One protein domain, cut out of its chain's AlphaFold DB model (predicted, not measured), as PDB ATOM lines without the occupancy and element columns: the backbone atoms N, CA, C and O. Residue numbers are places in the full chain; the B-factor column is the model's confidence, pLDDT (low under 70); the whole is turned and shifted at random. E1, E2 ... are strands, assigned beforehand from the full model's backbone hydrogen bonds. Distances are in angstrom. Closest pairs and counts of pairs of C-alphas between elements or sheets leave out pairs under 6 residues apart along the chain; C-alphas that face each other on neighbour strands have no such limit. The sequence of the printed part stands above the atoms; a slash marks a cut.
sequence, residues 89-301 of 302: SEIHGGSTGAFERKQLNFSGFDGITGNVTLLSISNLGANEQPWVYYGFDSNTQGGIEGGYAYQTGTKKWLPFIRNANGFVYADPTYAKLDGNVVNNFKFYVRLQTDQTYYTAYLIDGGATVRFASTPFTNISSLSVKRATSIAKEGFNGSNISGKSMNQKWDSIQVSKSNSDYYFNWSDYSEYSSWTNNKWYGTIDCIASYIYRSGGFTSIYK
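What this domain is: This is residues 89 to 301 of the 302 residues of an uncharacterized protein of Paenibacillaceae bacterium GAS479 (UniProt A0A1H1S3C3). Two strongly twisted sheets stand face to face as a sandwich: a branched sheet of nine strands, in which the long, bent E12 joins E2, E8, E9 and E10 to the short E3, E13, E18 and E17, and a sheet of seven, E7 E6 E5 E4 E11 E1 E16. A small hairpin, E14 and E15, lies at one margin of the sandwich, near the end of E1 and the start of E16. The printed part has 213 residues with no named helix and 18 named strands, E1 to E18 in chain order, and its class is all strand; neighbour strands are antiparallel. The whole is compact and rounded, with a radius of gyration of the C-alphas of 16.2 A and spans of 48 by 43 by 34 A.

How they stand to each other: In the branched sheet E12, residues 243 to 256, has on one side E2, residues 109 to 117, and E3, residues 120 to 122. On its other side lie E13, residues 262 to 264, and E18, residues 296 to 299. Across these pairs, within hydrogen-bond range, are N 115 and O 250 at 2.9 A, N 120 and O 245 at 2.9 A, N 254 and O 263 at 2.8 A, and N 297 and O 247 at 2.8 A. E2 runs on into E3 across a break of 2 residues, at 69 degrees. On the side of E2 away from E12 is E8, residues 181 to 191, with N 187 and O 112 at 2.9 A. E8, E9, residues 198 to 204, and E10, residues 207 to 213, form a meander, each strand the antiparallel neighbour of the one before; N 201 and O 188 are 2.8 A apart, N 200 and O 212 also 2.8 A. E17, residues 290 to 293, is an edge strand and forms a hairpin with E18, with N 298 and O 291 at 2.8 A. The other sheet runs E7, residues 166 to 169, E6, 156 to 163, E5, 144 to 151, E4, 128 to 137, E11, 223 to 232, E1, 97 to 103, and E16, 283 to 285. E4 to E7 form a second meander. N 168 and O 161, N 160 and O 147, and N 146 and O 134 are each 2.8 A apart, N 131 and O 229 and N 100 and O 228 each 2.9 A, and N 99 and O 285 2.6 A. The facing parts of the two sheets are 8.4 A centre to centre, their best planes 20 degrees apart and their strands at 34 degrees. The closest C-alphas of E5 and E9, Gly 146 and Leu 202, are 6.3 A apart; those of E6 and E10, Ile 161 and Arg 210, 6.8 A. E14, residues 272 to 275, and E15, residues 278 to 281, form a hairpin, with N 280 and O 273 at 2.8 A. The closest C-alphas of E1 and E15, Gln 103 and Gly 281, are 5.3 A apart.

Where its parts are: E1 begins at C-alpha 97, (-5.615, 33.908, 31.691). E12, the longest strand, spans 34.9 A from C-alpha 243, (-0.824, 44.577, 27.566), and bends by 67 degrees at residue 246. E8 spans 29.5 A, E11 25.4 A, E4 24.3 A and E2 23.0 A. E4 bends by 72 degrees at residue 134, E5 by 61 at 147 and E11 by 68 at 228. E18 ends at C-alpha 299, (2.435, 40.013, 29.266).

The domain as a whole: The C-alphas farthest apart, Asp 194 and Lys 301, are 49.7 A from each other. The printed part has no cut. The link E7 to E8, 11 residues, is long. The mean pLDDT of the printed part is 93.4, and no printed residue is under 70.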
ATOM      1  N   SER A  89      -5.384  24.350  29.284       91.69
ATOM      2  CA  SER A  89      -6.221  23.341  29.948       91.69
ATOM      3  C   SER A  89      -5.430  22.345  30.795       91.69
ATOM      4  O   SER A  89      -5.962  21.808  31.769       91.69
ATOM      5  N   GLU A  90      -4.170  22.113  30.441       92.38
ATOM      6  CA  GLU A  90      -3.260  21.214  31.146       92.38
ATOM      7  C   GLU A  90      -2.522  21.927  32.280       92.38
ATOM      8  O   GLU A  90      -1.927  21.273  33.122       92.38
ATOM      9  N   ILE A  91      -2.584  23.255  32.386       93.12
ATOM     10  CA  ILE A  91      -1.952  23.992  33.484       93.12
ATOM     11  C   ILE A  91      -2.970  24.240  34.602       93.12
ATOM     12  O   ILE A  91      -4.080  24.725  34.377       93.12
ATOM     13  N   HIS A  92      -2.594  23.977  35.855       92.25
ATOM     14  CA  HIS A  92      -3.416  24.350  37.003       92.25
ATOM     15  C   HIS A  92      -3.569  25.879  37.089       92.25
ATOM     16  O   HIS A  92      -2.601  26.602  37.353       92.25
ATOM     17  N   GLY A  93      -4.796  26.356  36.859       91.81
ATOM     18  CA  GLY A  93      -5.128  27.777  36.716       91.81
ATOM     19  C   GLY A  93      -4.933  28.334  35.298       91.81
ATOM     20  O   GLY A  93      -5.279  29.486  35.061       91.81
ATOM     21  N   GLY A  94      -4.437  27.542  34.344       92.69
ATOM     22  CA  GLY A  94      -4.116  27.992  32.984       92.69
ATOM     23  C   GLY A  94      -5.313  28.483  32.174       92.69
ATOM     24  O   GLY A  94      -5.176  29.369  31.345       92.69
ATOM     25  N   SER A  95      -6.520  28.000  32.469       93.88
ATOM     26  CA  SER A  95      -7.757  28.467  31.830       93.88
ATOM     27  C   SER A  95      -8.263  29.821  32.351       93.88
ATOM     28  O   SER A  95      -9.366  30.228  31.997       93.88
ATOM     29  N   THR A  96      -7.524  30.492  33.240       94.75
ATOM     30  CA  THR A  96      -7.954  31.765  33.850       94.75
ATOM     31  C   THR A  96      -7.331  32.993  33.198       94.75
ATOM     32  O   THR A  96      -7.798  34.103  33.439       94.75
ATOM     33  N   GLY A  97      -6.307  32.817  32.364       96.81
ATOM     34  CA  GLY A  97      -5.615  33.908  31.691       96.81
ATOM     35  C   GLY A  97      -4.150  33.593  31.432       96.81
ATOM     36  O   GLY A  97      -3.711  32.455  31.602       96.81
ATOM     37  N   ALA A  98      -3.396  34.624  31.057       96.69
ATOM     38  CA  ALA A  98      -1.956  34.529  30.889       96.69
ATOM     39  C   ALA A  98      -1.231  34.964  32.172       96.69
ATOM     40  O   ALA A  98      -1.613  35.955  32.792       96.69
ATOM     41  N   PHE A  99      -0.195  34.244  32.587       97.06
ATOM     42  CA  PHE A  99       0.618  34.514  33.755       97.06
ATOM     43  C   PHE A  99       2.039  33.951  33.653       97.06
ATOM     44  O   PHE A  99       2.274  32.900  33.066       97.06
ATOM     45  N   GLU A 100       2.960  34.611  34.343       96.38
ATOM     46  CA  GLU A 100       4.181  33.998  34.862       96.38
ATOM     47  C   GLU A 100       3.911  33.583  36.311       96.38
ATOM     48  O   GLU A 100       3.457  34.402  37.117       96.38
ATOM     49  N   ARG A 101       4.229  32.338  36.674       97.25
ATOM     50  CA  ARG A 101       4.200  31.864  38.062       97.25
ATOM     51  C   ARG A 101       5.530  31.224  38.426       97.25
ATOM     52  O   ARG A 101       5.978  30.297  37.759       97.25
ATOM     53  N   LYS A 102       6.103  31.657  39.547       97.69
ATOM     54  CA  LYS A 102       7.214  30.986  40.230       97.69
ATOM     55  C   LYS A 102       6.725  30.476  41.576       97.69
ATOM     56  O   LYS A 102       6.073  31.215  42.311       97.69
ATOM     57  N   GLN A 103       7.029  29.230  41.902       97.94
ATOM     58  CA  GLN A 103       6.583  28.573  43.127       97.94
ATOM     59  C   GLN A 103       7.725  27.762  43.721       97.94
ATOM     60  O   GLN A 103       8.421  27.077  42.980       97.94
ATOM     61  N   LEU A 104       7.920  27.833  45.036       97.56
ATOM     62  CA  LEU A 104       8.911  27.033  45.759       97.56
ATOM     63  C   LEU A 104       8.327  25.688  46.199       97.56
ATOM     64  O   LEU A 104       7.110  25.504  46.247       97.56
ATOM     65  N   ASN A 105       9.195  24.745  46.561       95.38
ATOM     66  CA  ASN A 105       8.779  23.466  47.144       95.38
ATOM     67  C   ASN A 105       7.910  23.619  48.405       95.38
ATOM     68  O   ASN A 105       7.933  24.627  49.105       95.38
ATOM     69  N   PHE A 106       7.130  22.583  48.708       95.56
ATOM     70  CA  PHE A 106       6.310  22.494  49.918       95.56
ATOM     71  C   PHE A 106       7.234  22.265  51.120       95.56
ATOM     72  O   PHE A 106       7.653  21.143  51.394       95.56
ATOM     73  N   SER A 107       7.658  23.348  51.775       93.88
ATOM     74  CA  SER A 107       8.749  23.330  52.768       93.88
ATOM     75  C   SER A 107       8.472  24.179  54.005       93.88
ATOM     76  O   SER A 107       9.407  24.564  54.709       93.88
ATOM     77  N   GLY A 108       7.199  24.462  54.261       96.00
ATOM     78  CA  GLY A 108       6.758  25.128  55.477       96.00
ATOM     79  C   GLY A 108       6.927  26.639  55.448       96.00
ATOM     80  O   GLY A 108       7.305  27.227  56.455       96.00
ATOM     81  N   PHE A 109       6.718  27.263  54.287       97.75
ATOM     82  CA  PHE A 109       6.841  28.712  54.150       97.75
ATOM     83  C   PHE A 109       5.678  29.434  54.830       97.75
ATOM     84  O   PHE A 109       4.521  29.050  54.667       97.75
ATOM     85  N   ASP A 110       5.987  30.501  55.557       97.00
ATOM     86  CA  ASP A 110       5.003  31.292  56.300       97.00
ATOM     87  C   ASP A 110       5.008  32.775  55.919       97.00
ATOM     88  O   ASP A 110       4.088  33.508  56.278       97.00
ATOM     89  N   GLY A 111       6.002  33.223  55.151       97.75
ATOM     90  CA  GLY A 111       6.142  34.613  54.754       97.75
ATOM     91  C   GLY A 111       6.939  34.793  53.473       97.75
ATOM     92  O   GLY A 111       7.827  34.011  53.138       97.75
ATOM     93  N   ILE A 112       6.620  35.866  52.762       98.56
ATOM     94  CA  ILE A 112       7.345  36.362  51.597       98.56
ATOM     95  C   ILE A 112       7.351  37.883  51.622       98.56
ATOM     96  O   ILE A 112       6.355  38.512  51.983       98.56
ATOM     97  N   THR A 113       8.485  38.472  51.262       97.50
ATOM     98  CA  THR A 113       8.679  39.918  51.191       97.50
ATOM     99  C   THR A 113       9.559  40.283  50.004       97.50
ATOM    100  O   THR A 113      10.368  39.475  49.548       97.50
ATOM    101  N   GLY A 114       9.423  41.505  49.512       94.62
ATOM    102  CA  GLY A 114      10.337  42.083  48.538       94.62
ATOM    103  C   GLY A 114       9.806  43.388  47.974       94.62
ATOM    104  O   GLY A 114       8.821  43.947  48.460       94.62
ATOM    105  N   ASN A 115      10.455  43.868  46.921       95.31
ATOM    106  CA  ASN A 115      10.022  45.055  46.201       95.31
ATOM    107  C   ASN A 115       9.292  44.641  44.925       95.31
ATOM    108  O   ASN A 115       9.721  43.738  44.198       95.31
ATOM    109  N   VAL A 116       8.183  45.319  44.642       95.94
ATOM    110  CA  VAL A 116       7.325  45.009  43.497       95.94
ATOM    111  C   VAL A 116       7.129  46.253  42.661       95.94
ATOM    112  O   VAL A 116       6.550  47.227  43.127       95.94
ATOM    113  N   THR A 117       7.570  46.215  41.408       96.75
ATOM    114  CA  THR A 117       7.149  47.208  40.412       96.75
ATOM    115  C   THR A 117       5.843  46.734  39.793       96.75
ATOM    116  O   THR A 117       5.803  45.657  39.192       96.75
ATOM    117  N   LEU A 118       4.776  47.509  39.978       96.69
ATOM    118  CA  LEU A 118       3.462  47.249  39.394       96.69
ATOM    119  C   LEU A 118       3.480  47.532  37.891       96.69
ATOM    120  O   LEU A 118       4.219  48.397  37.423       96.69
ATOM    121  N   LEU A 119       2.662  46.806  37.130       93.00
ATOM    122  CA  LEU A 119       2.702  46.895  35.671       93.00
ATOM    123  C   LEU A 119       2.145  48.231  35.177       93.00
ATOM    124  O   LEU A 119       1.262  48.821  35.797       93.00
ATOM    125  N   SER A 120       2.607  48.653  34.004       94.69
ATOM    126  CA  SER A 120       1.880  49.611  33.174       94.69
ATOM    127  C   SER A 120       0.872  48.881  32.298       94.69
ATOM    128  O   SER A 120       1.233  47.933  31.597       94.69
ATOM    129  N   ILE A 121      -0.384  49.314  32.338       96.44
ATOM    130  CA  ILE A 121      -1.504  48.634  31.698       96.44
ATOM    131  C   ILE A 121      -2.004  49.434  30.500       96.44
ATOM    132  O   ILE A 121      -2.240  50.638  30.573       96.44
ATOM    133  N   SER A 122      -2.216  48.759  29.371       94.38
ATOM    134  CA  SER A 122      -2.810  49.383  28.187       94.38
ATOM    135  C   SER A 122      -3.675  48.409  27.396       94.38
ATOM    136  O   SER A 122      -3.485  47.196  27.460       94.38
ATOM    137  N   ASN A 123      -4.633  48.961  26.643       92.56
ATOM    138  CA  ASN A 123      -5.468  48.238  25.680       92.56
ATOM    139  C   ASN A 123      -6.202  47.007  26.241       92.56
ATOM    140  O   ASN A 123      -6.382  46.036  25.514       92.56
ATOM    141  N   LEU A 124      -6.611  47.033  27.517       94.56
ATOM    142  CA  LEU A 124      -7.363  45.920  28.100       94.56
ATOM    143  C   LEU A 124      -8.658  45.666  27.327       94.56
ATOM    144  O   LEU A 124      -9.454  46.580  27.100       94.56
ATOM    145  N   GLY A 125      -8.867  44.403  26.979       93.44
ATOM    146  CA  GLY A 125     -10.113  43.907  26.423       93.44
ATOM    147  C   GLY A 125     -11.209  43.747  27.476       93.44
ATOM    148  O   GLY A 125     -11.001  43.885  28.684       93.44
ATOM    149  N   ALA A 126     -12.408  43.410  27.006       93.38
ATOM    150  CA  ALA A 126     -13.532  43.119  27.886       93.38
ATOM    151  C   ALA A 126     -13.232  41.918  28.804       93.38
ATOM    152  O   ALA A 126     -12.804  40.849  28.354       93.38
ATOM    153  N   ASN A 127     -13.526  42.087  30.094       94.62
ATOM    154  CA  ASN A 127     -13.330  41.093  31.156       94.62
ATOM    155  C   ASN A 127     -11.866  40.650  31.324       94.62
ATOM    156  O   ASN A 127     -11.611  39.518  31.736       94.62
ATOM    157  N   GLU A 128     -10.914  41.518  30.975       97.12
ATOM    158  CA  GLU A 128      -9.504  41.348  31.317       97.12
ATOM    159  C   GLU A 128      -9.177  42.060  32.627       97.12
ATOM    160  O   GLU A 128      -9.600  43.197  32.855       97.12
ATOM    161  N   GLN A 129      -8.391  41.410  33.483       97.31
ATOM    162  CA  GLN A 129      -7.933  42.003  34.733       97.31
ATOM    163  C   GLN A 129      -6.485  41.608  35.040       97.31
ATOM    164  O   GLN A 129      -6.211  40.430  35.257       97.31
ATOM    165  N   PRO A 130      -5.553  42.570  35.061       98.06
ATOM    166  CA  PRO A 130      -4.184  42.346  35.517       98.06
ATOM    167  C   PRO A 130      -4.048  42.123  37.032       98.06
ATOM    168  O   PRO A 130      -4.712  42.797  37.824       98.06
ATOM    169  N   TRP A 131      -3.130  41.235  37.430       98.06
ATOM    170  CA  TRP A 131      -2.816  40.924  38.831       98.06
ATOM    171  C   TRP A 131      -1.313  40.760  39.067       98.06
ATOM    172  O   TRP A 131      -0.582  40.272  38.207       98.06
ATOM    173  N   VAL A 132      -0.871  41.114  40.273       98.25
ATOM    174  CA  VAL A 132       0.486  40.865  40.783       98.25
ATOM    175  C   VAL A 132       0.355  40.410  42.221       98.25
ATOM    176  O   VAL A 132      -0.150  41.165  43.051       98.25
ATOM    177  N   TYR A 133       0.743  39.181  42.539       98.56
ATOM    178  CA  TYR A 133       0.449  38.625  43.856       98.56
ATOM    179  C   TYR A 133       1.464  37.598  44.334       98.56
ATOM    180  O   TYR A 133       2.157  36.940  43.558       98.56
ATOM    181  N   TYR A 134       1.492  37.449  45.652       98.69
ATOM    182  CA  TYR A 134       2.043  36.300  46.339       98.69
ATOM    183  C   TYR A 134       0.930  35.330  46.718       98.69
ATOM    184  O   TYR A 134      -0.237  35.708  46.821       98.69
ATOM    185  N   GLY A 135       1.276  34.076  46.971       98.06
ATOM    186  CA  GLY A 135       0.320  33.123  47.513       98.06
ATOM    187  C   GLY A 135       0.974  32.010  48.304       98.06
ATOM    188  O   GLY A 135       2.157  31.729  48.123       98.06
ATOM    189  N   PHE A 136       0.172  31.371  49.147       98.31
ATOM    190  CA  PHE A 136       0.525  30.122  49.799       98.31
ATOM    191  C   PHE A 136      -0.414  29.021  49.333       98.31
ATOM    192  O   PHE A 136      -1.636  29.185  49.368       98.31
ATOM    193  N   ASP A 137       0.172  27.901  48.931       95.75
ATOM    194  CA  ASP A 137      -0.554  26.702  48.533       95.75
ATOM    195  C   ASP A 137      -0.247  25.571  49.524       95.75
ATOM    196  O   ASP A 137       0.895  25.390  49.959       95.75
ATOM    197  N   SER A 138      -1.272  24.790  49.860       92.25
ATOM    198  CA  SER A 138      -1.156  23.559  50.641       92.25
ATOM    199  C   SER A 138      -1.482  22.357  49.757       92.25
ATOM    200  O   SER A 138      -2.295  22.447  48.841       92.25
ATOM    201  N   ASN A 139      -0.860  21.213  50.045       82.44
ATOM    202  CA  ASN A 139      -1.150  19.957  49.344       82.44
ATOM    203  C   ASN A 139      -2.529  19.381  49.697       82.44
ATOM    204  O   ASN A 139      -3.054  18.550  48.962       82.44
ATOM    205  N   THR A 140      -3.101  19.778  50.835       79.31
ATOM    206  CA  THR A 140      -4.344  19.197  51.371       79.31
ATOM    207  C   THR A 140      -5.405  20.241  51.697       79.31
ATOM    208  O   THR A 140      -6.572  19.896  51.869       79.31
ATOM    209  N   GLN A 141      -5.018  21.513  51.786       81.56
ATOM    210  CA  GLN A 141      -5.893  22.632  52.122       81.56
ATOM    211  C   GLN A 141      -5.916  23.625  50.950       81.56
ATOM    212  O   GLN A 141      -4.965  23.708  50.177       81.56
ATOM    213  N   GLY A 142      -7.011  24.373  50.789       84.50
ATOM    214  CA  GLY A 142      -7.097  25.410  49.752       84.50
ATOM    215  C   GLY A 142      -6.015  26.486  49.915       84.50
ATOM    216  O   GLY A 142      -5.489  26.666  51.007       84.50
ATOM    217  N   GLY A 143      -5.682  27.205  48.842       93.44
ATOM    218  CA  GLY A 143      -4.671  28.266  48.878       93.44
ATOM    219  C   GLY A 143      -5.192  29.619  49.378       93.44
ATOM    220  O   GLY A 143      -6.397  29.839  49.525       93.44
ATOM    221  N   ILE A 144      -4.260  30.546  49.593       97.56
ATOM    222  CA  ILE A 144      -4.525  31.963  49.870       97.56
ATOM    223  C   ILE A 144      -3.613  32.817  48.989       97.56
ATOM    224  O   ILE A 144      -2.434  32.505  48.824       97.56
ATOM    225  N   GLU A 145      -4.139  33.897  48.420       98.25
ATOM    226  CA  GLU A 145      -3.381  34.807  47.554       98.25
ATOM    227  C   GLU A 145      -3.523  36.240  48.065       98.25
ATOM    228  O   GLU A 145      -4.607  36.645  48.478       98.25
ATOM    229  N   GLY A 146      -2.434  37.004  48.060       98.44
ATOM    230  CA  GLY A 146      -2.379  38.386  48.528       98.44
ATOM    231  C   GLY A 146      -1.517  39.228  47.599       98.44
ATOM    232  O   GLY A 146      -0.395  38.847  47.267       98.44
ATOM    233  N   GLY A 147      -2.045  40.353  47.131       98.44
ATOM    234  CA  GLY A 147      -1.450  41.051  45.997       98.44
ATOM    235  C   GLY A 147      -2.099  42.385  45.683       98.44
ATOM    236  O   GLY A 147      -2.848  42.935  46.484       98.44
ATOM    237  N   TYR A 148      -1.851  42.851  44.465       98.56
ATOM    238  CA  TYR A 148      -2.537  43.960  43.827       98.56
ATOM    239  C   TYR A 148      -3.331  43.485  42.614       98.56
ATOM    240  O   TYR A 148      -2.873  42.662  41.819       98.56
ATOM    241  N   ALA A 149      -4.518  44.060  42.464       98.12
ATOM    242  CA  ALA A 149      -5.425  43.838  41.353       98.12
ATOM    243  C   ALA A 149      -5.684  45.160  40.641       98.12
ATOM    244  O   ALA A 149      -6.083  46.137  41.287       98.12
ATOM    245  N   TYR A 150      -5.511  45.203  39.325       98.12
ATOM    246  CA  TYR A 150      -5.817  46.412  38.575       98.12
ATOM    247  C   TYR A 150      -7.333  46.589  38.449       98.12
ATOM    248  O   TYR A 150      -8.055  45.700  37.998       98.12
ATOM    249  N   GLN A 151      -7.828  47.746  38.872       96.19
ATOM    250  CA  GLN A 151      -9.233  48.122  38.816       96.19
ATOM    251  C   GLN A 151      -9.475  48.890  37.519       96.19
ATOM    252  O   GLN A 151      -9.111  50.059  37.400       96.19
ATOM    253  N   THR A 152     -10.095  48.244  36.531       91.56
ATOM    254  CA  THR A 152     -10.261  48.797  35.174       91.56
ATOM    255  C   THR A 152     -11.077  50.091  35.143       91.56
ATOM    256  O   THR A 152     -10.756  50.996  34.373       91.56
ATOM    257  N   GLY A 153     -12.084  50.216  36.014       91.00
ATOM    258  CA  GLY A 153     -12.932  51.407  36.107       91.00
ATOM    259  C   GLY A 153     -12.213  52.642  36.660       91.00
ATOM    260  O   GLY A 153     -12.441  53.748  36.180       91.00
ATOM    261  N   THR A 154     -11.323  52.470  37.643       93.12
ATOM    262  CA  THR A 154     -10.599  53.584  38.287       93.12
ATOM    263  C   THR A 154      -9.165  53.745  37.799       93.12
ATOM    264  O   THR A 154      -8.537  54.753  38.112       93.12
ATOM    265  N   LYS A 155      -8.662  52.779  37.020       94.75
ATOM    266  CA  LYS A 155      -7.290  52.718  36.502       94.75
ATOM    267  C   LYS A 155      -6.238  52.787  37.611       94.75
ATOM    268  O   LYS A 155      -5.285  53.559  37.545       94.75
ATOM    269  N   LYS A 156      -6.462  52.010  38.672       96.81
ATOM    270  CA  LYS A 156      -5.577  51.927  39.840       96.81
ATOM    271  C   LYS A 156      -5.380  50.486  40.275       96.81
ATOM    272  O   LYS A 156      -6.277  49.660  40.139       96.81
ATOM    273  N   TRP A 157      -4.236  50.209  40.878       98.31
ATOM    274  CA  TRP A 157      -3.941  48.947  41.540       98.31
ATOM    275  C   TRP A 157      -4.461  48.974  42.968       98.31
ATOM    276  O   TRP A 157      -4.053  49.831  43.746       98.31
ATOM    277  N   LEU A 158      -5.339  48.042  43.325       98.06
ATOM    278  CA  LEU A 158      -5.898  47.943  44.671       98.06
ATOM    279  C   LEU A 158      -5.377  46.679  45.367       98.06
ATOM    280  O   LEU A 158      -5.431  45.607  44.750       98.06
ATOM    281  N   PRO A 159      -4.885  46.766  46.619       98.19
ATOM    282  CA  PRO A 159      -4.483  45.578  47.349       98.19
ATOM    283  C   PRO A 159      -5.676  44.649  47.587       98.19
ATOM    284  O   PRO A 159      -6.804  45.104  47.801       98.19
ATOM    285  N   PHE A 160      -5.430  43.346  47.589       98.38
ATOM    286  CA  PHE A 160      -6.449  42.335  47.838       98.38
ATOM    287  C   PHE A 160      -5.880  41.136  48.591       98.38
ATOM    288  O   PHE A 160      -4.690  40.835  48.504       98.38
ATOM    289  N   ILE A 161      -6.765  40.412  49.270       98.38
ATOM    290  CA  ILE A 161      -6.552  39.007  49.620       98.38
ATOM    291  C   ILE A 161      -7.687  38.189  49.007       98.38
ATOM    292  O   ILE A 161      -8.858  38.549  49.137       98.38
ATOM    293  N   ARG A 162      -7.346  37.091  48.334       96.56
ATOM    294  CA  ARG A 162      -8.285  36.088  47.836       96.56
ATOM    295  C   ARG A 162      -8.239  34.869  48.743       96.56
ATOM    296  O   ARG A 162      -7.182  34.267  48.923       96.56
ATOM    297  N   ASN A 163      -9.395  34.506  49.285       91.12
ATOM    298  CA  ASN A 163      -9.598  33.317  50.108       91.12
ATOM    299  C   ASN A 163     -10.734  32.447  49.544       91.12
ATOM    300  O   ASN A 163     -11.238  32.696  48.447       91.12
ATOM    301  N   ALA A 164     -11.148  31.425  50.297       86.75
ATOM    302  CA  ALA A 164     -12.229  30.521  49.897       86.75
ATOM    303  C   ALA A 164     -13.573  31.235  49.637       86.75
ATOM    304  O   ALA A 164     -14.389  30.730  48.872       86.75
ATOM    305  N   ASN A 165     -13.779  32.417  50.226       87.12
ATOM    306  CA  ASN A 165     -14.999  33.212  50.091       87.12
ATOM    307  C   ASN A 165     -14.912  34.254  48.960       87.12
ATOM    308  O   ASN A 165     -15.853  35.017  48.761       87.12
ATOM    309  N   GLY A 166     -13.799  34.300  48.221       91.75
ATOM    310  CA  GLY A 166     -13.593  35.209  47.097       91.75
ATOM    311  C   GLY A 166     -12.544  36.285  47.367       91.75
ATOM    312  O   GLY A 166     -11.589  36.078  48.114       91.75
ATOM    313  N   PHE A 167     -12.694  37.424  46.690       94.50
ATOM    314  CA  PHE A 167     -11.746  38.535  46.734       94.50
ATOM    315  C   PHE A 167     -12.178  39.575  47.755       94.50
ATOM    316  O   PHE A 167     -13.319  40.037  47.743       94.50
ATOM    317  N   VAL A 168     -11.239  39.988  48.597       94.50
ATOM    318  CA  VAL A 168     -11.467  41.028  49.589       94.50
ATOM    319  C   VAL A 168     -10.426  42.123  49.412       94.50
ATOM    320  O   VAL A 168      -9.236  41.919  49.656       94.50
ATOM    321  N   TYR A 169     -10.886  43.285  48.968       96.12
ATOM    322  CA  TYR A 169     -10.033  44.422  48.646       96.12
ATOM    323  C   TYR A 169      -9.733  45.285  49.877       96.12
ATOM    324  O   TYR A 169     -10.522  45.350  50.826       96.12
ATOM    325  N   ALA A 170      -8.563  45.917  49.889       95.69
ATOM    326  CA  ALA A 170      -8.194  46.913  50.890       95.69
ATOM    327  C   ALA A 170      -8.920  48.248  50.652       95.69
ATOM    328  O   ALA A 170      -9.593  48.439  49.636       95.69
ATOM    329  N   ASP A 171      -8.768  49.170  51.601       93.31
ATOM    330  CA  ASP A 171      -9.275  50.535  51.466       93.31
ATOM    331  C   ASP A 171      -8.636  51.247  50.245       93.31
ATOM    332  O   ASP A 171      -7.426  51.107  50.026       93.31
ATOM    333  N   PRO A 172      -9.403  52.021  49.447       94.25
ATOM    334  CA  PRO A 172      -8.884  52.757  48.289       94.25
ATOM    335  C   PRO A 172      -7.725  53.721  48.573       94.25
ATOM    336  O   PRO A 172      -7.011  54.090  47.639       94.25
ATOM    337  N   THR A 173      -7.506  54.124  49.825       94.00
ATOM    338  CA  THR A 173      -6.336  54.920  50.245       94.00
ATOM    339  C   THR A 173      -5.000  54.221  49.978       94.00
ATOM    340  O   THR A 173      -4.001  54.900  49.754       94.00
ATOM    341  N   TYR A 174      -4.981  52.886  49.912       95.06
ATOM    342  CA  TYR A 174      -3.795  52.095  49.567       95.06
ATOM    343  C   TYR A 174      -3.635  51.850  48.060       95.06
ATOM    344  O   TYR A 174      -2.746  51.106  47.638       95.06
ATOM    345  N   ALA A 175      -4.496  52.441  47.228       96.69
ATOM    346  CA  ALA A 175      -4.422  52.261  45.788       96.69
ATOM    347  C   ALA A 175      -3.141  52.880  45.199       96.69
ATOM    348  O   ALA A 175      -2.734  53.981  45.571       96.69
ATOM    349  N   LYS A 176      -2.536  52.193  44.230       97.00
ATOM    350  CA  LYS A 176      -1.326  52.634  43.522       97.00
ATOM    351  C   LYS A 176      -1.621  52.926  42.054       97.00
ATOM    352  O   LYS A 176      -2.619  52.459  41.499       97.00
ATOM    353  N   LEU A 177      -0.747  53.704  41.429       96.12
ATOM    354  CA  LEU A 177      -0.750  53.934  39.989       96.12
ATOM    355  C   LEU A 177       0.126  52.893  39.283       96.12
ATOM    356  O   LEU A 177       0.904  52.164  39.903       96.12
ATOM    357  N   ASP A 178      -0.019  52.834  37.967       95.31
ATOM    358  CA  ASP A 178       0.841  52.039  37.096       95.31
ATOM    359  C   ASP A 178       2.319  52.404  37.263       95.31
ATOM    360  O   ASP A 178       2.673  53.572  37.430       95.31
ATOM    361  N   GLY A 179       3.193  51.397  37.201       91.69
ATOM    362  CA  GLY A 179       4.640  51.587  37.324       91.69
ATOM    363  C   GLY A 179       5.126  51.940  38.733       91.69
ATOM    364  O   GLY A 179       6.332  52.083  38.932       91.69
ATOM    365  N   ASN A 180       4.237  52.079  39.727       95.12
ATOM    366  CA  ASN A 180       4.671  52.307  41.102       95.12
ATOM    367  C   ASN A 180       5.521  51.138  41.611       95.12
ATOM    368  O   ASN A 180       5.176  49.968  41.433       95.12
ATOM    369  N   VAL A 181       6.591  51.480  42.328       94.81
ATOM    370  CA  VAL A 181       7.360  50.529  43.128       94.81
ATOM    371  C   VAL A 181       6.787  50.498  44.542       94.81
ATOM    372  O   VAL A 181       6.717  51.524  45.219       94.81
ATOM    373  N   VAL A 182       6.372  49.315  44.978       93.19
ATOM    374  CA  VAL A 182       5.947  49.026  46.345       93.19
ATOM    375  C   VAL A 182       7.131  48.399  47.067       93.19
ATOM    376  O   VAL A 182       7.505  47.260  46.780       93.19
ATOM    377  N   ASN A 183       7.744  49.163  47.969       90.88
ATOM    378  CA  ASN A 183       8.878  48.696  48.759       90.88
ATOM    379  C   ASN A 183       8.397  47.897  49.972       90.88
ATOM    380  O   ASN A 183       7.397  48.268  50.593       90.88
ATOM    381  N   ASN A 184       9.133  46.845  50.335       88.50
ATOM    382  CA  ASN A 184       8.817  45.979  51.478       88.50
ATOM    383  C   ASN A 184       7.377  45.439  51.436       88.50
ATOM    384  O   ASN A 184       6.679  45.388  52.453       88.50
ATOM    385  N   PHE A 185       6.916  45.066  50.243       96.00
ATOM    386  CA  PHE A 185       5.634  44.410  50.073       96.00
ATOM    387  C   PHE A 185       5.719  43.011  50.670       96.00
ATOM    388  O   PHE A 185       6.517  42.192  50.213       96.00
ATOM    389  N   LYS A 186       4.911  42.737  51.695       97.44
ATOM    390  CA  LYS A 186       5.008  41.499  52.470       97.44
ATOM    391  C   LYS A 186       3.662  40.801  52.563       97.44
ATOM    392  O   LYS A 186       2.640  41.424  52.838       97.44
ATOM    393  N   PHE A 187       3.679  39.486  52.387       98.56
ATOM    394  CA  PHE A 187       2.533  38.616  52.599       98.56
ATOM    395  C   PHE A 187       2.946  37.455  53.496       98.56
ATOM    396  O   PHE A 187       3.928  36.771  53.214       98.56
ATOM    397  N   TYR A 188       2.236  37.251  54.600       97.94
ATOM    398  CA  TYR A 188       2.570  36.197  55.557       97.94
ATOM    399  C   TYR A 188       1.328  35.628  56.230       97.94
ATOM    400  O   TYR A 188       0.272  36.263  56.254       97.94
ATOM    401  N   VAL A 189       1.461  34.433  56.793       96.69
ATOM    402  CA  VAL A 189       0.439  33.779  57.605       96.69
ATOM    403  C   VAL A 189       0.933  33.632  59.035       96.69
ATOM    404  O   VAL A 189       2.099  33.346  59.279       96.69
ATOM    405  N   ARG A 190       0.045  33.835  60.006       94.12
ATOM    406  CA  ARG A 190       0.373  33.685  61.425       94.12
ATOM    407  C   ARG A 190      -0.803  33.103  62.188       94.12
ATOM    408  O   ARG A 190      -1.944  33.519  61.979       94.12
ATOM    409  N   LEU A 191      -0.514  32.166  63.085       92.75
ATOM    410  CA  LEU A 191      -1.481  31.692  64.064       92.75
ATOM    411  C   LEU A 191      -1.569  32.714  65.197       92.75
ATOM    412  O   LEU A 191      -0.557  33.066  65.805       92.75
ATOM    413  N   GLN A 192      -2.769  33.226  65.437       86.69
ATOM    414  CA  GLN A 192      -3.031  34.093  66.582       86.69
ATOM    415  C   GLN A 192      -3.318  33.240  67.818       86.69
ATOM    416  O   GLN A 192      -3.759  32.096  67.696       86.69
ATOM    417  N   THR A 193      -3.072  33.799  69.001       86.38
ATOM    418  CA  THR A 193      -3.392  33.136  70.270       86.38
ATOM    419  C   THR A 193      -4.872  32.744  70.296       86.38
ATOM    420  O   THR A 193      -5.727  33.501  69.833       86.38
ATOM    421  N   ASP A 194      -5.155  31.537  70.785       86.62
ATOM    422  CA  ASP A 194      -6.502  30.962  70.895       86.62
ATOM    423  C   ASP A 194      -7.259  30.791  69.563       86.62
ATOM    424  O   ASP A 194      -8.477  30.616  69.551       86.62
ATOM    425  N   GLN A 195      -6.557  30.817  68.423       87.69
ATOM    426  CA  GLN A 195      -7.136  30.505  67.115       87.69
ATOM    427  C   GLN A 195      -6.728  29.110  66.641       87.69
ATOM    428  O   GLN A 195      -5.591  28.681  66.809       87.69
ATOM    429  N   THR A 196      -7.658  28.424  65.977       92.19
ATOM    430  CA  THR A 196      -7.392  27.141  65.302       92.19
ATOM    431  C   THR A 196      -6.776  27.340  63.918       92.19
ATOM    432  O   THR A 196      -6.008  26.504  63.446       92.19
ATOM    433  N   TYR A 197      -7.133  28.441  63.253       93.75
ATOM    434  CA  TYR A 197      -6.756  28.715  61.873       93.75
ATOM    435  C   TYR A 197      -5.762  29.867  61.788       93.75
ATOM    436  O   TYR A 197      -5.884  30.872  62.494       93.75
ATOM    437  N   TYR A 198      -4.805  29.754  60.871       94.56
ATOM    438  CA  TYR A 198      -3.877  30.838  60.578       94.56
ATOM    439  C   TYR A 198      -4.615  32.002  59.903       94.56
ATOM    440  O   TYR A 198      -5.576  31.816  59.149       94.56
ATOM    441  N   THR A 199      -4.133  33.217  60.137       95.38
ATOM    442  CA  THR A 199      -4.608  34.438  59.476       95.38
ATOM    443  C   THR A 199      -3.535  34.923  58.512       95.38
ATOM    444  O   THR A 199      -2.363  34.974  58.878       95.38
ATOM    445  N   ALA A 200      -3.928  35.266  57.288       97.00
ATOM    446  CA  ALA A 200      -3.057  35.882  56.298       97.00
ATOM    447  C   ALA A 200      -3.067  37.403  56.450       97.00
ATOM    448  O   ALA A 200      -4.126  37.994  56.666       97.00
ATOM    449  N   TYR A 201      -1.907  38.027  56.278       97.00
ATOM    450  CA  TYR A 201      -1.681  39.463  56.400       97.00
ATOM    451  C   TYR A 201      -0.941  39.976  55.174       97.00
ATOM    452  O   TYR A 201       0.070  39.403  54.768       97.00
ATOM    453  N   LEU A 202      -1.434  41.078  54.618       97.94
ATOM    454  CA  LEU A 202      -0.817  41.816  53.527       97.94
ATOM    455  C   LEU A 202      -0.317  43.160  54.050       97.94
ATOM    456  O   LEU A 202      -1.097  43.932  54.617       97.94
ATOM    457  N   ILE A 203       0.967  43.430  53.845       94.69
ATOM    458  CA  ILE A 203       1.656  44.632  54.302       94.69
ATOM    459  C   ILE A 203       2.157  45.429  53.096       94.69
ATOM    460  O   ILE A 203       2.782  44.871  52.192       94.69
ATOM    461  N   ASP A 204       1.930  46.737  53.121       87.88
ATOM    462  CA  ASP A 204       2.485  47.717  52.182       87.88
ATOM    463  C   ASP A 204       3.070  48.883  52.986       87.88
ATOM    464  O   ASP A 204       2.400  49.440  53.857       87.88
ATOM    465  N   GLY A 205       4.341  49.217  52.741       76.62
ATOM    466  CA  GLY A 205       5.001  50.351  53.395       76.62
ATOM    467  C   GLY A 205       5.048  50.256  54.925       76.62
ATOM    468  O   GLY A 205       5.069  51.279  55.599       76.62
ATOM    469  N   GLY A 206       5.020  49.037  55.476       77.94
ATOM    470  CA  GLY A 206       4.995  48.779  56.922       77.94
ATOM    471  C   GLY A 206       3.601  48.776  57.564       77.94
ATOM    472  O   GLY A 206       3.488  48.441  58.740       77.94
ATOM    473  N   ALA A 207       2.538  49.083  56.817       83.31
ATOM    474  CA  ALA A 207       1.165  49.036  57.311       83.31
ATOM    475  C   ALA A 207       0.456  47.746  56.885       83.31
ATOM    476  O   ALA A 207       0.539  47.334  55.728       83.31
ATOM    477  N   THR A 208      -0.303  47.132  57.798       91.94
ATOM    478  CA  THR A 208      -1.241  46.060  57.440       91.94
ATOM    479  C   THR A 208      -2.404  46.650  56.656       91.94
ATOM    480  O   THR A 208      -3.280  47.294  57.228       91.94
ATOM    481  N   VAL A 209      -2.438  46.396  55.350       94.69
ATOM    482  CA  VAL A 209      -3.479  46.929  54.457       94.69
ATOM    483  C   VAL A 209      -4.659  45.979  54.306       94.69
ATOM    484  O   VAL A 209      -5.776  46.399  54.003       94.69
ATOM    485  N   ARG A 210      -4.433  44.677  54.530       94.62
ATOM    486  CA  ARG A 210      -5.489  43.664  54.519       94.62
ATOM    487  C   ARG A 210      -5.103  42.454  55.361       94.62
ATOM    488  O   ARG A 210      -3.934  42.094  55.446       94.62
ATOM    489  N   PHE A 211      -6.105  41.794  55.927       95.62
ATOM    490  CA  PHE A 211      -5.972  40.462  56.504       95.62
ATOM    491  C   PHE A 211      -7.208  39.613  56.184       95.62
ATOM    492  O   PHE A 211      -8.276  40.152  55.871       95.62
ATOM    493  N   ALA A 212      -7.058  38.290  56.230       93.62
ATOM    494  CA  ALA A 212      -8.157  37.345  56.062       93.62
ATOM    495  C   ALA A 212      -7.852  36.000  56.731       93.62
ATOM    496  O   ALA A 212      -6.701  35.560  56.765       93.62
ATOM    497  N   SER A 213      -8.889  35.314  57.212       91.88
ATOM    498  CA  SER A 213      -8.766  33.932  57.682       91.88
ATOM    499  C   SER A 213      -8.344  33.001  56.545       91.88
ATOM    500  O   SER A 213      -8.783  33.157  55.401       91.88
ATOM    501  N   THR A 214      -7.513  32.017  56.879       94.00
ATOM    502  CA  THR A 214      -7.072  30.957  55.964       94.00
ATOM    503  C   THR A 214      -7.722  29.624  56.340       94.00
ATOM    504  O   THR A 214      -8.190  29.470  57.468       94.00
ATOM    505  N   PRO A 215      -7.733  28.630  55.437       90.81
ATOM    506  CA  PRO A 215      -8.113  27.268  55.800       90.81
ATOM    507  C   PRO A 215      -6.993  26.510  56.536       90.81
ATOM    508  O   PRO A 215      -7.168  25.334  56.856       90.81
ATOM    509  N   PHE A 216      -5.832  27.132  56.769       94.50
ATOM    510  CA  PHE A 216      -4.667  26.441  57.305       94.50
ATOM    511  C   PHE A 216      -4.797  26.228  58.806       94.50
ATOM    512  O   PHE A 216      -5.007  27.172  59.561       94.50
ATOM    513  N   THR A 217      -4.609  24.985  59.232       93.31
ATOM    514  CA  THR A 217      -4.456  24.584  60.643       93.31
ATOM    515  C   THR A 217      -3.045  24.077  60.938       93.31
ATOM    516  O   THR A 217      -2.622  24.017  62.087       93.31
ATOM    517  N   ASN A 218      -2.293  23.738  59.890       91.38
ATOM    518  CA  ASN A 218      -0.887  23.378  59.932       91.38
ATOM    519  C   ASN A 218      -0.216  23.982  58.697       91.38
ATOM    520  O   ASN A 218      -0.753  23.881  57.594       91.38
ATOM    521  N   ILE A 219       0.951  24.591  58.887       94.50
ATOM    522  CA  ILE A 219       1.706  25.225  57.812       94.50
ATOM    523  C   ILE A 219       3.039  24.547  57.499       94.50
ATOM    524  O   ILE A 219       3.758  25.041  56.644       94.50
ATOM    525  N   SER A 220       3.363  23.405  58.117       92.31
ATOM    526  CA  SER A 220       4.667  22.726  57.996       92.31
ATOM    527  C   SER A 220       5.040  22.303  56.573       92.31
ATOM    528  O   SER A 220       6.201  22.020  56.293       92.31
ATOM    529  N   SER A 221       4.060  22.227  55.675       93.56
ATOM    530  CA  SER A 221       4.248  21.883  54.270       93.56
ATOM    531  C   SER A 221       3.790  22.984  53.322       93.56
ATOM    532  O   SER A 221       3.706  22.717  52.135       93.56
ATOM    533  N   LEU A 222       3.516  24.214  53.771       97.00
ATOM    534  CA  LEU A 222       3.120  25.273  52.839       97.00
ATOM    535  C   LEU A 222       4.211  25.552  51.799       97.00
ATOM    536  O   LEU A 222       5.405  25.629  52.108       97.00
ATOM    537  N   SER A 223       3.767  25.701  50.556       98.06
ATOM    538  CA  SER A 223       4.537  26.248  49.446       98.06
ATOM    539  C   SER A 223       4.206  27.731  49.303       98.06
ATOM    540  O   SER A 223       3.079  28.143  49.575       98.06
ATOM    541  N   VAL A 224       5.174  28.525  48.852       98.50
ATOM    542  CA  VAL A 224       4.981  29.942  48.533       98.50
ATOM    543  C   VAL A 224       5.192  30.188  47.043       98.50
ATOM    544  O   VAL A 224       6.074  29.594  46.416       98.50
ATOM    545  N   LYS A 225       4.374  31.069  46.467       98.19
ATOM    546  CA  LYS A 225       4.424  31.462  45.056       98.19
ATOM    547  C   LYS A 225       4.404  32.974  44.880       98.19
ATOM    548  O   LYS A 225       3.872  33.700  45.717       98.19
ATOM    549  N   ARG A 226       4.927  33.422  43.742       98.38
ATOM    550  CA  ARG A 226       4.740  34.766  43.184       98.38
ATOM    551  C   ARG A 226       4.235  34.643  41.754       98.38
ATOM    552  O   ARG A 226       4.660  33.741  41.027       98.38
ATOM    553  N   ALA A 227       3.329  35.526  41.364       98.00
ATOM    554  CA  ALA A 227       2.746  35.490  40.039       98.00
ATOM    555  C   ALA A 227       2.358  36.875  39.531       98.00
ATOM    556  O   ALA A 227       1.874  37.731  40.274       98.00
ATOM    557  N   THR A 228       2.530  37.037  38.228       97.88
ATOM    558  CA  THR A 228       2.134  38.208  37.451       97.88
ATOM    559  C   THR A 228       1.197  37.721  36.365       97.88
ATOM    560  O   THR A 228       1.537  36.758  35.683       97.88
ATOM    561  N   SER A 229       0.022  38.328  36.203       97.69
ATOM    562  CA  SER A 229      -0.991  37.817  35.278       97.69
ATOM    563  C   SER A 229      -1.854  38.887  34.619       97.69
ATOM    564  O   SER A 229      -1.964  40.016  35.097       97.69
ATOM    565  N   ILE A 230      -2.504  38.495  33.524       98.06
ATOM    566  CA  ILE A 230      -3.733  39.086  33.000       98.06
ATOM    567  C   ILE A 230      -4.778  37.969  32.982       98.06
ATOM    568  O   ILE A 230      -4.710  37.052  32.163       98.06
ATOM    569  N   ALA A 231      -5.736  38.035  33.902       96.44
ATOM    570  CA  ALA A 231      -6.887  37.147  33.911       96.44
ATOM    571  C   ALA A 231      -7.872  37.540  32.803       96.44
ATOM    572  O   ALA A 231      -8.018  38.725  32.501       96.44
ATOM    573  N   LYS A 232      -8.570  36.559  32.230       96.25
ATOM    574  CA  LYS A 232      -9.617  36.749  31.221       96.25
ATOM    575  C   LYS A 232     -10.739  35.748  31.456       96.25
ATOM    576  O   LYS A 232     -10.528  34.537  31.411       96.25
ATOM    577  N   GLU A 233     -11.956  36.244  31.639       94.69
ATOM    578  CA  GLU A 233     -13.128  35.366  31.630       94.69
ATOM    579  C   GLU A 233     -13.299  34.726  30.244       94.69
ATOM    580  O   GLU A 233     -13.276  35.425  29.222       94.69
ATOM    581  N   GLY A 234     -13.457  33.399  30.213       92.69
ATOM    582  CA  GLY A 234     -13.517  32.628  28.972       92.69
ATOM    583  C   GLY A 234     -12.175  32.563  28.237       92.69
ATOM    584  O   GLY A 234     -12.154  32.548  27.005       92.69
ATOM    585  N   PHE A 235     -11.049  32.590  28.960       94.94
ATOM    586  CA  PHE A 235      -9.729  32.476  28.347       94.94
ATOM    587  C   PHE A 235      -9.588  31.167  27.559       94.94
ATOM    588  O   PHE A 235      -9.828  30.080  28.083       94.94
ATOM    589  N   ASN A 236      -9.174  31.281  26.299       89.31
ATOM    590  CA  ASN A 236      -8.999  30.148  25.384       89.31
ATOM    591  C   ASN A 236      -7.541  29.953  24.940       89.31
ATOM    592  O   ASN A 236      -7.276  29.207  24.002       89.31
ATOM    593  N   GLY A 237      -6.603  30.665  25.568       89.69
ATOM    594  CA  GLY A 237      -5.191  30.650  25.194       89.69
ATOM    595  C   GLY A 237      -4.765  31.729  24.194       89.69
ATOM    596  O   GLY A 237      -3.579  31.912  23.944       89.69
ATOM    597  N   SER A 238      -5.691  32.471  23.589       91.69
ATOM    598  CA  SER A 238      -5.326  33.404  22.510       91.69
ATOM    599  C   SER A 238      -6.106  34.720  22.489       91.69
ATOM    600  O   SER A 238      -5.840  35.562  21.624       91.69
ATOM    601  N   ASN A 239      -7.043  34.887  23.426       93.56
ATOM    602  CA  ASN A 239      -8.027  35.964  23.484       93.56
ATOM    603  C   ASN A 239      -7.753  36.995  24.594       93.56
ATOM    604  O   ASN A 239      -8.697  37.565  25.142       93.56
ATOM    605  N   ILE A 240      -6.476  37.228  24.912       95.69
ATOM    606  CA  ILE A 240      -6.040  38.408  25.664       95.69
ATOM    607  C   ILE A 240      -5.514  39.435  24.660       95.69
ATOM    608  O   ILE A 240      -4.637  39.145  23.848       95.69
ATOM    609  N   SER A 241      -6.091  40.626  24.709       94.69
ATOM    610  CA  SER A 241      -5.766  41.786  23.873       94.69
ATOM    611  C   SER A 241      -4.954  42.838  24.627       94.69
ATOM    612  O   SER A 241      -4.141  43.547  24.028       94.69
ATOM    613  N   GLY A 242      -5.144  42.899  25.945       94.94
ATOM    614  CA  GLY A 242      -4.443  43.787  26.843       94.94
ATOM    615  C   GLY A 242      -2.952  43.536  26.916       94.94
ATOM    616  O   GLY A 242      -2.446  42.439  26.672       94.94
ATOM    617  N   LYS A 243      -2.252  44.600  27.298       96.00
ATOM    618  CA  LYS A 243      -0.824  44.577  27.566       96.00
ATOM    619  C   LYS A 243      -0.580  44.982  29.001       96.00
ATOM    620  O   LYS A 243      -1.101  45.998  29.466       96.00
ATOM    621  N   SER A 244       0.258  44.211  29.668       94.69
ATOM    622  CA  SER A 244       0.811  44.557  30.960       94.69
ATOM    623  C   SER A 244       2.330  44.561  30.845       94.69
ATOM    624  O   SER A 244       2.941  43.611  30.365       94.69
ATOM    625  N   MET A 245       2.949  45.685  31.185       95.62
ATOM    626  CA  MET A 245       4.350  45.947  30.866       95.62
ATOM    627  C   MET A 245       5.162  46.194  32.128       95.62
ATOM    628  O   MET A 245       4.681  46.834  33.062       95.62
ATOM    629  N   ASN A 246       6.426  45.777  32.092       93.44
ATOM    630  CA  ASN A 246       7.465  46.191  33.035       93.44
ATOM    631  C   ASN A 246       7.183  45.846  34.508       93.44
ATOM    632  O   ASN A 246       7.512  46.618  35.408       93.44
ATOM    633  N   GLN A 247       6.612  44.675  34.779       96.69
ATOM    634  CA  GLN A 247       6.562  44.154  36.142       96.69
ATOM    635  C   GLN A 247       7.954  43.744  36.596       96.69
ATOM    636  O   GLN A 247       8.674  43.120  35.828       96.69
ATOM    637  N   LYS A 248       8.318  44.018  37.845       95.81
ATOM    638  CA  LYS A 248       9.567  43.504  38.418       95.81
ATOM    639  C   LYS A 248       9.356  43.011  39.836       95.81
ATOM    640  O   LYS A 248       8.760  43.707  40.658       95.81
ATOM    641  N   TRP A 249       9.885  41.825  40.105       94.38
ATOM    642  CA  TRP A 249      10.104  41.312  41.450       94.38
ATOM    643  C   TRP A 249      11.570  41.530  41.808       94.38
ATOM    644  O   TRP A 249      12.439  40.999  41.119       94.38
ATOM    645  N   ASP A 250      11.849  42.277  42.869       93.88
ATOM    646  CA  ASP A 250      13.217  42.571  43.293       93.88
ATOM    647  C   ASP A 250      13.423  42.238  44.771       93.88
ATOM    648  O   ASP A 250      12.493  42.350  45.571       93.88
ATOM    649  N   SER A 251      14.638  41.807  45.112       94.38
ATOM    650  CA  SER A 251      15.030  41.436  46.481       94.38
ATOM    651  C   SER A 251      14.013  40.518  47.180       94.38
ATOM    652  O   SER A 251      13.647  40.749  48.330       94.38
ATOM    653  N   ILE A 252      13.506  39.501  46.471       97.19
ATOM    654  CA  ILE A 252      12.499  38.597  47.035       97.19
ATOM    655  C   ILE A 252      13.140  37.674  48.062       97.19
ATOM    656  O   ILE A 252      14.076  36.932  47.751       97.19
ATOM    657  N   GLN A 253      12.563  37.674  49.254       97.31
ATOM    658  CA  GLN A 253      12.960  36.832  50.365       97.31
ATOM    659  C   GLN A 253      11.750  36.108  50.948       97.31
ATOM    660  O   GLN A 253      10.618  36.587  50.867       97.31
ATOM    661  N   VAL A 254      11.984  34.949  51.551       97.31
ATOM    662  CA  VAL A 254      10.948  34.091  52.129       97.31
ATOM    663  C   VAL A 254      11.355  33.621  53.521       97.31
ATOM    664  O   VAL A 254      12.542  33.474  53.811       97.31
ATOM    665  N   SER A 255      10.366  33.378  54.375       95.69
ATOM    666  CA  SER A 255      10.539  32.813  55.714       95.69
ATOM    667  C   SER A 255       9.842  31.459  55.821       95.69
ATOM    668  O   SER A 255       8.874  31.173  55.107       95.69
ATOM    669  N   LYS A 256      10.372  30.608  56.700       93.44
ATOM    670  CA  LYS A 256       9.766  29.330  57.083       93.44
ATOM    671  C   LYS A 256       9.190  29.439  58.487       93.44
ATOM    672  O   LYS A 256       9.768  30.119  59.326       93.44
ATOM    673  N   SER A 257       8.152  28.655  58.768       88.38
ATOM    674  CA  SER A 257       7.397  28.654  60.029       88.38
ATOM    675  C   SER A 257       8.211  28.385  61.298       88.38
ATOM    676  O   SER A 257       7.707  28.547  62.403       88.38
ATOM    677  N   ASN A 258       9.438  27.888  61.157       78.44
ATOM    678  CA  ASN A 258      10.366  27.585  62.241       78.44
ATOM    679  C   ASN A 258      11.634  28.458  62.199       78.44
ATOM    680  O   ASN A 258      12.665  28.056  62.735       78.44
ATOM    681  N   SER A 259      11.581  29.602  61.516       79.50
ATOM    682  CA  SER A 259      12.704  30.516  61.318       79.50
ATOM    683  C   SER A 259      12.269  31.953  61.562       79.50
ATOM    684  O   SER A 259      11.318  32.427  60.949       79.50
ATOM    685  N   ASP A 260      13.042  32.680  62.365       75.75
ATOM    686  CA  ASP A 260      12.856  34.124  62.562       75.75
ATOM    687  C   ASP A 260      13.470  34.963  61.425       75.75
ATOM    688  O   ASP A 260      13.321  36.184  61.382       75.75
ATOM    689  N   TYR A 261      14.159  34.311  60.485       86.25
ATOM    690  CA  TYR A 261      14.899  34.952  59.401       86.25
ATOM    691  C   TYR A 261      14.221  34.785  58.041       86.25
ATOM    692  O   TYR A 261      13.581  33.767  57.756       86.25
ATOM    693  N   TYR A 262      14.445  35.786  57.188       91.06
ATOM    694  CA  TYR A 262      14.129  35.771  55.765       91.06
ATOM    695  C   TYR A 262      15.391  35.457  54.962       91.06
ATOM    696  O   TYR A 262      16.430  36.084  55.162       91.06
ATOM    697  N   PHE A 263      15.282  34.512  54.033       92.81
ATOM    698  CA  PHE A 263      16.359  34.117  53.123       92.81
ATOM    699  C   PHE A 263      15.970  34.419  51.684       92.81
ATOM    700  O   PHE A 263      14.784  34.542  51.372       92.81
ATOM    701  N   ASN A 264      16.952  34.547  50.793       95.88
ATOM    702  CA  ASN A 264      16.667  34.905  49.411       95.88
ATOM    703  C   ASN A 264      15.869  33.790  48.727       95.88
ATOM    704  O   ASN A 264      16.111  32.606  48.944       95.88
ATOM    705  N   TRP A 265      14.935  34.158  47.845       95.06
ATOM    706  CA  TRP A 265      14.162  33.193  47.047       95.06
ATOM    707  C   TRP A 265      15.068  32.196  46.311       95.06
ATOM    708  O   TRP A 265      14.744  31.015  46.223       95.06
ATOM    709  N   SER A 266      16.210  32.675  45.804       92.94
ATOM    710  CA  SER A 266      17.209  31.881  45.078       92.94
ATOM    711  C   SER A 266      17.859  30.773  45.905       92.94
ATOM    712  O   SER A 266      18.470  29.881  45.323       92.94
ATOM    713  N   ASP A 267      17.733  30.815  47.231       92.00
ATOM    714  CA  ASP A 267      18.306  29.810  48.131       92.00
ATOM    715  C   ASP A 267      17.437  28.537  48.187       92.00
ATOM    716  O   ASP A 267      17.817  27.537  48.799       92.00
ATOM    717  N   TYR A 268      16.267  28.552  47.536       90.31
ATOM    718  CA  TYR A 268      15.307  27.455  47.513       90.31
ATOM    719  C   TYR A 268      15.003  26.997  46.086       90.31
ATOM    720  O   TYR A 268      14.893  27.792  45.155       90.31
ATOM    721  N   SER A 269      14.798  25.691  45.917       91.31
ATOM    722  CA  SER A 269      14.410  25.120  44.629       91.31
ATOM    723  C   SER A 269      12.952  25.439  44.280       91.31
ATOM    724  O   SER A 269      12.046  25.295  45.111       91.31
ATOM    725  N   GLU A 270      12.727  25.806  43.019       93.81
ATOM    726  CA  GLU A 270      11.392  25.977  42.448       93.81
ATOM    727  C   GLU A 270      10.704  24.611  42.251       93.81
ATOM    728  O   GLU A 270      11.328  23.628  41.853       93.81
ATOM    729  N   TYR A 271       9.409  24.552  42.554       92.75
ATOM    730  CA  TYR A 271       8.548  23.385  42.407       92.75
ATOM    731  C   TYR A 271       7.880  23.375  41.040       92.75
ATOM    732  O   TYR A 271       7.301  24.387  40.643       92.75
ATOM    733  N   SER A 272       7.873  22.209  40.399       90.69
ATOM    734  CA  SER A 272       7.054  21.894  39.230       90.69
ATOM    735  C   SER A 272       6.712  20.407  39.236       90.69
ATOM    736  O   SER A 272       7.571  19.583  39.545       90.69
ATOM    737  N   SER A 273       5.470  20.047  38.907       90.69
ATOM    738  CA  SER A 273       5.048  18.641  38.867       90.69
ATOM    739  C   SER A 273       3.865  18.414  37.932       90.69
ATOM    740  O   SER A 273       2.949  19.238  37.861       90.69
ATOM    741  N   TRP A 274       3.856  17.256  37.272       87.62
ATOM    742  CA  TRP A 274       2.687  16.711  36.591       87.62
ATOM    743  C   TRP A 274       1.914  15.803  37.544       87.62
ATOM    744  O   TRP A 274       2.451  14.844  38.095       87.62
ATOM    745  N   THR A 275       0.633  16.082  37.752       88.06
ATOM    746  CA  THR A 275      -0.245  15.253  38.586       88.06
ATOM    747  C   THR A 275      -1.645  15.260  37.991       88.06
ATOM    748  O   THR A 275      -2.178  16.320  37.676       88.06
ATOM    749  N   ASN A 276      -2.256  14.084  37.824       88.12
ATOM    750  CA  ASN A 276      -3.603  13.941  37.251       88.12
ATOM    751  C   ASN A 276      -3.778  14.704  35.919       88.12
ATOM    752  O   ASN A 276      -4.751  15.437  35.747       88.12
ATOM    753  N   ASN A 277      -2.811  14.562  35.003       87.81
ATOM    754  CA  ASN A 277      -2.765  15.245  33.699       87.81
ATOM    755  C   ASN A 277      -2.788  16.783  33.778       87.81
ATOM    756  O   ASN A 277      -3.203  17.448  32.831       87.81
ATOM    757  N   LYS A 278      -2.363  17.357  34.909       91.75
ATOM    758  CA  LYS A 278      -2.186  18.799  35.066       91.75
ATOM    759  C   LYS A 278      -0.790  19.162  35.553       91.75
ATOM    760  O   LYS A 278      -0.228  18.472  36.402       91.75
ATOM    761  N   TRP A 279      -0.279  20.281  35.058       91.25
ATOM    762  CA  TRP A 279       0.935  20.937  35.509       91.25
ATOM    763  C   TRP A 279       0.662  21.827  36.722       91.25
ATOM    764  O   TRP A 279      -0.188  22.724  36.687       91.25
ATOM    765  N   TYR A 280       1.445  21.635  37.776       92.12
ATOM    766  CA  TYR A 280       1.456  22.441  38.993       92.12
ATOM    767  C   TYR A 280       2.822  23.092  39.182       92.12
ATOM    768  O   TYR A 280       3.835  22.566  38.726       92.12
ATOM    769  N   GLY A 281       2.857  24.217  39.896       93.00
ATOM    770  CA  GLY A 281       4.103  24.907  40.207       93.00
ATOM    771  C   GLY A 281       4.527  25.920  39.148       93.00
ATOM    772  O   GLY A 281       3.691  26.587  38.532       93.00
ATOM    773  N   THR A 282       5.832  26.058  38.976       95.06
ATOM    774  CA  THR A 282       6.488  27.095  38.185       95.06
ATOM    775  C   THR A 282       6.228  26.918  36.696       95.06
ATOM    776  O   THR A 282       6.498  25.845  36.157       95.06
ATOM    777  N   ILE A 283       5.691  27.953  36.039       93.25
ATOM    778  CA  ILE A 283       5.398  27.953  34.600       93.25
ATOM    779  C   ILE A 283       5.065  29.343  34.052       93.25
ATOM    780  O   ILE A 283       4.561  30.203  34.776       93.25
ATOM    781  N   ASP A 284       5.248  29.487  32.742       94.19
ATOM    782  CA  ASP A 284       4.663  30.541  31.922       94.19
ATOM    783  C   ASP A 284       3.425  30.017  31.187       94.19
ATOM    784  O   ASP A 284       3.502  29.085  30.387       94.19
ATOM    785  N   CYS A 285       2.273  30.628  31.438       90.69
ATOM    786  CA  CYS A 285       1.015  30.315  30.779       90.69
ATOM    787  C   CYS A 285       0.535  31.550  30.011       90.69
ATOM    788  O   CYS A 285       0.321  32.585  30.596       90.69
ATOM    789  N   ILE A 286       0.360  31.558  28.704       87.75
ATOM    790  CA  ILE A 286       1.133  30.749  27.772       87.75
ATOM    791  C   ILE A 286       2.456  31.471  27.539       87.75
ATOM    792  O   ILE A 286       2.476  32.697  27.444       87.75
ATOM    793  N   ALA A 287       3.544  30.716  27.398       88.56
ATOM    794  CA  ALA A 287       4.883  31.249  27.161       88.56
ATOM    795  C   ALA A 287       4.953  32.295  26.031       88.56
ATOM    796  O   ALA A 287       5.677  33.277  26.152       88.56
ATOM    797  N   SER A 288       4.143  32.152  24.977       88.06
ATOM    798  CA  SER A 288       4.077  33.106  23.862       88.06
ATOM    799  C   SER A 288       3.602  34.511  24.243       88.06
ATOM    800  O   SER A 288       3.811  35.432  23.461       88.06
ATOM    801  N   TYR A 289       2.981  34.684  25.413       91.38
ATOM    802  CA  TYR A 289       2.585  35.990  25.933       91.38
ATOM    803  C   TYR A 289       3.649  36.638  26.818       91.38
ATOM    804  O   TYR A 289       3.527  37.822  27.126       91.38
ATOM    805  N   ILE A 290       4.644  35.879  27.286       92.88
ATOM    806  CA  ILE A 290       5.549  36.305  28.353       92.88
ATOM    807  C   ILE A 290       6.866  36.795  27.757       92.88
ATOM    808  O   ILE A 290       7.638  36.029  27.182       92.88
ATOM    809  N   TYR A 291       7.163  38.075  27.957       90.06
ATOM    810  CA  TYR A 291       8.390  38.711  27.484       90.06
ATOM    811  C   TYR A 291       9.212  39.214  28.658       90.06
ATOM    812  O   TYR A 291       8.685  39.863  29.563       90.06
ATOM    813  N   ARG A 292      10.518  38.940  28.633       89.69
ATOM    814  CA  ARG A 292      11.441  39.321  29.703       89.69
ATOM    815  C   ARG A 292      12.580  40.177  29.181       89.69
ATOM    816  O   ARG A 292      13.172  39.857  28.156       89.69
ATOM    817  N   SER A 293      12.905  41.243  29.904       84.69
ATOM    818  CA  SER A 293      14.061  42.098  29.614       84.69
ATOM    819  C   SER A 293      14.521  42.818  30.876       84.69
ATOM    820  O   SER A 293      13.696  43.361  31.601       84.69
ATOM    821  N   GLY A 294      15.824  42.813  31.176       80.56
ATOM    822  CA  GLY A 294      16.382  43.566  32.312       80.56
ATOM    823  C   GLY A 294      15.789  43.211  33.686       80.56
ATOM    824  O   GLY A 294      15.709  44.073  34.557       80.56
ATOM    825  N   GLY A 295      15.328  41.969  33.874       81.06
ATOM    826  CA  GLY A 295      14.639  41.531  35.097       81.06
ATOM    827  C   GLY A 295      13.161  41.928  35.175       81.06
ATOM    828  O   GLY A 295      12.516  41.647  36.182       81.06
ATOM    829  N   PHE A 296      12.624  42.554  34.129       87.88
ATOM    830  CA  PHE A 296      11.208  42.857  34.002       87.88
ATOM    831  C   PHE A 296      10.465  41.762  33.237       87.88
ATOM    832  O   PHE A 296      11.002  41.220  32.269       87.88
ATOM    833  N   THR A 297       9.214  41.514  33.618       91.06
ATOM    834  CA  THR A 297       8.249  40.665  32.917       91.06
ATOM    835  C   THR A 297       7.136  41.532  32.323       91.06
ATOM    836  O   THR A 297       6.593  42.420  32.983       91.06
ATOM    837  N   SER A 298       6.780  41.269  31.069       94.81
ATOM    838  CA  SER A 298       5.628  41.852  30.377       94.81
ATOM    839  C   SER A 298       4.748  40.743  29.801       94.81
ATOM    840  O   SER A 298       5.268  39.716  29.369       94.81
ATOM    841  N   ILE A 299       3.431  40.952  29.786       95.88
ATOM    842  CA  ILE A 299       2.435  40.013  29.266       95.88
ATOM    843  C   ILE A 299       1.621  40.705  28.175       95.88
ATOM    844  O   ILE A 299       0.905  41.670  28.448       95.88
ATOM    845  N   TYR A 300       1.729  40.234  26.936       94.38
ATOM    846  CA  TYR A 300       0.921  40.709  25.810       94.38
ATOM    847  C   TYR A 300       0.954  39.718  24.648       94.38
ATOM    848  O   TYR A 300       1.764  38.804  24.632       94.38
ATOM    849  N   LYS A 301       0.090  39.898  23.652       90.31
ATOM    850  CA  LYS A 301       0.210  39.205  22.365       90.31
ATOM    851  C   LYS A 301       0.994  40.087  21.390       90.31
ATOM    852  O   LYS A 301       0.681  41.279  21.296       90.31
TER     853      LYS A 301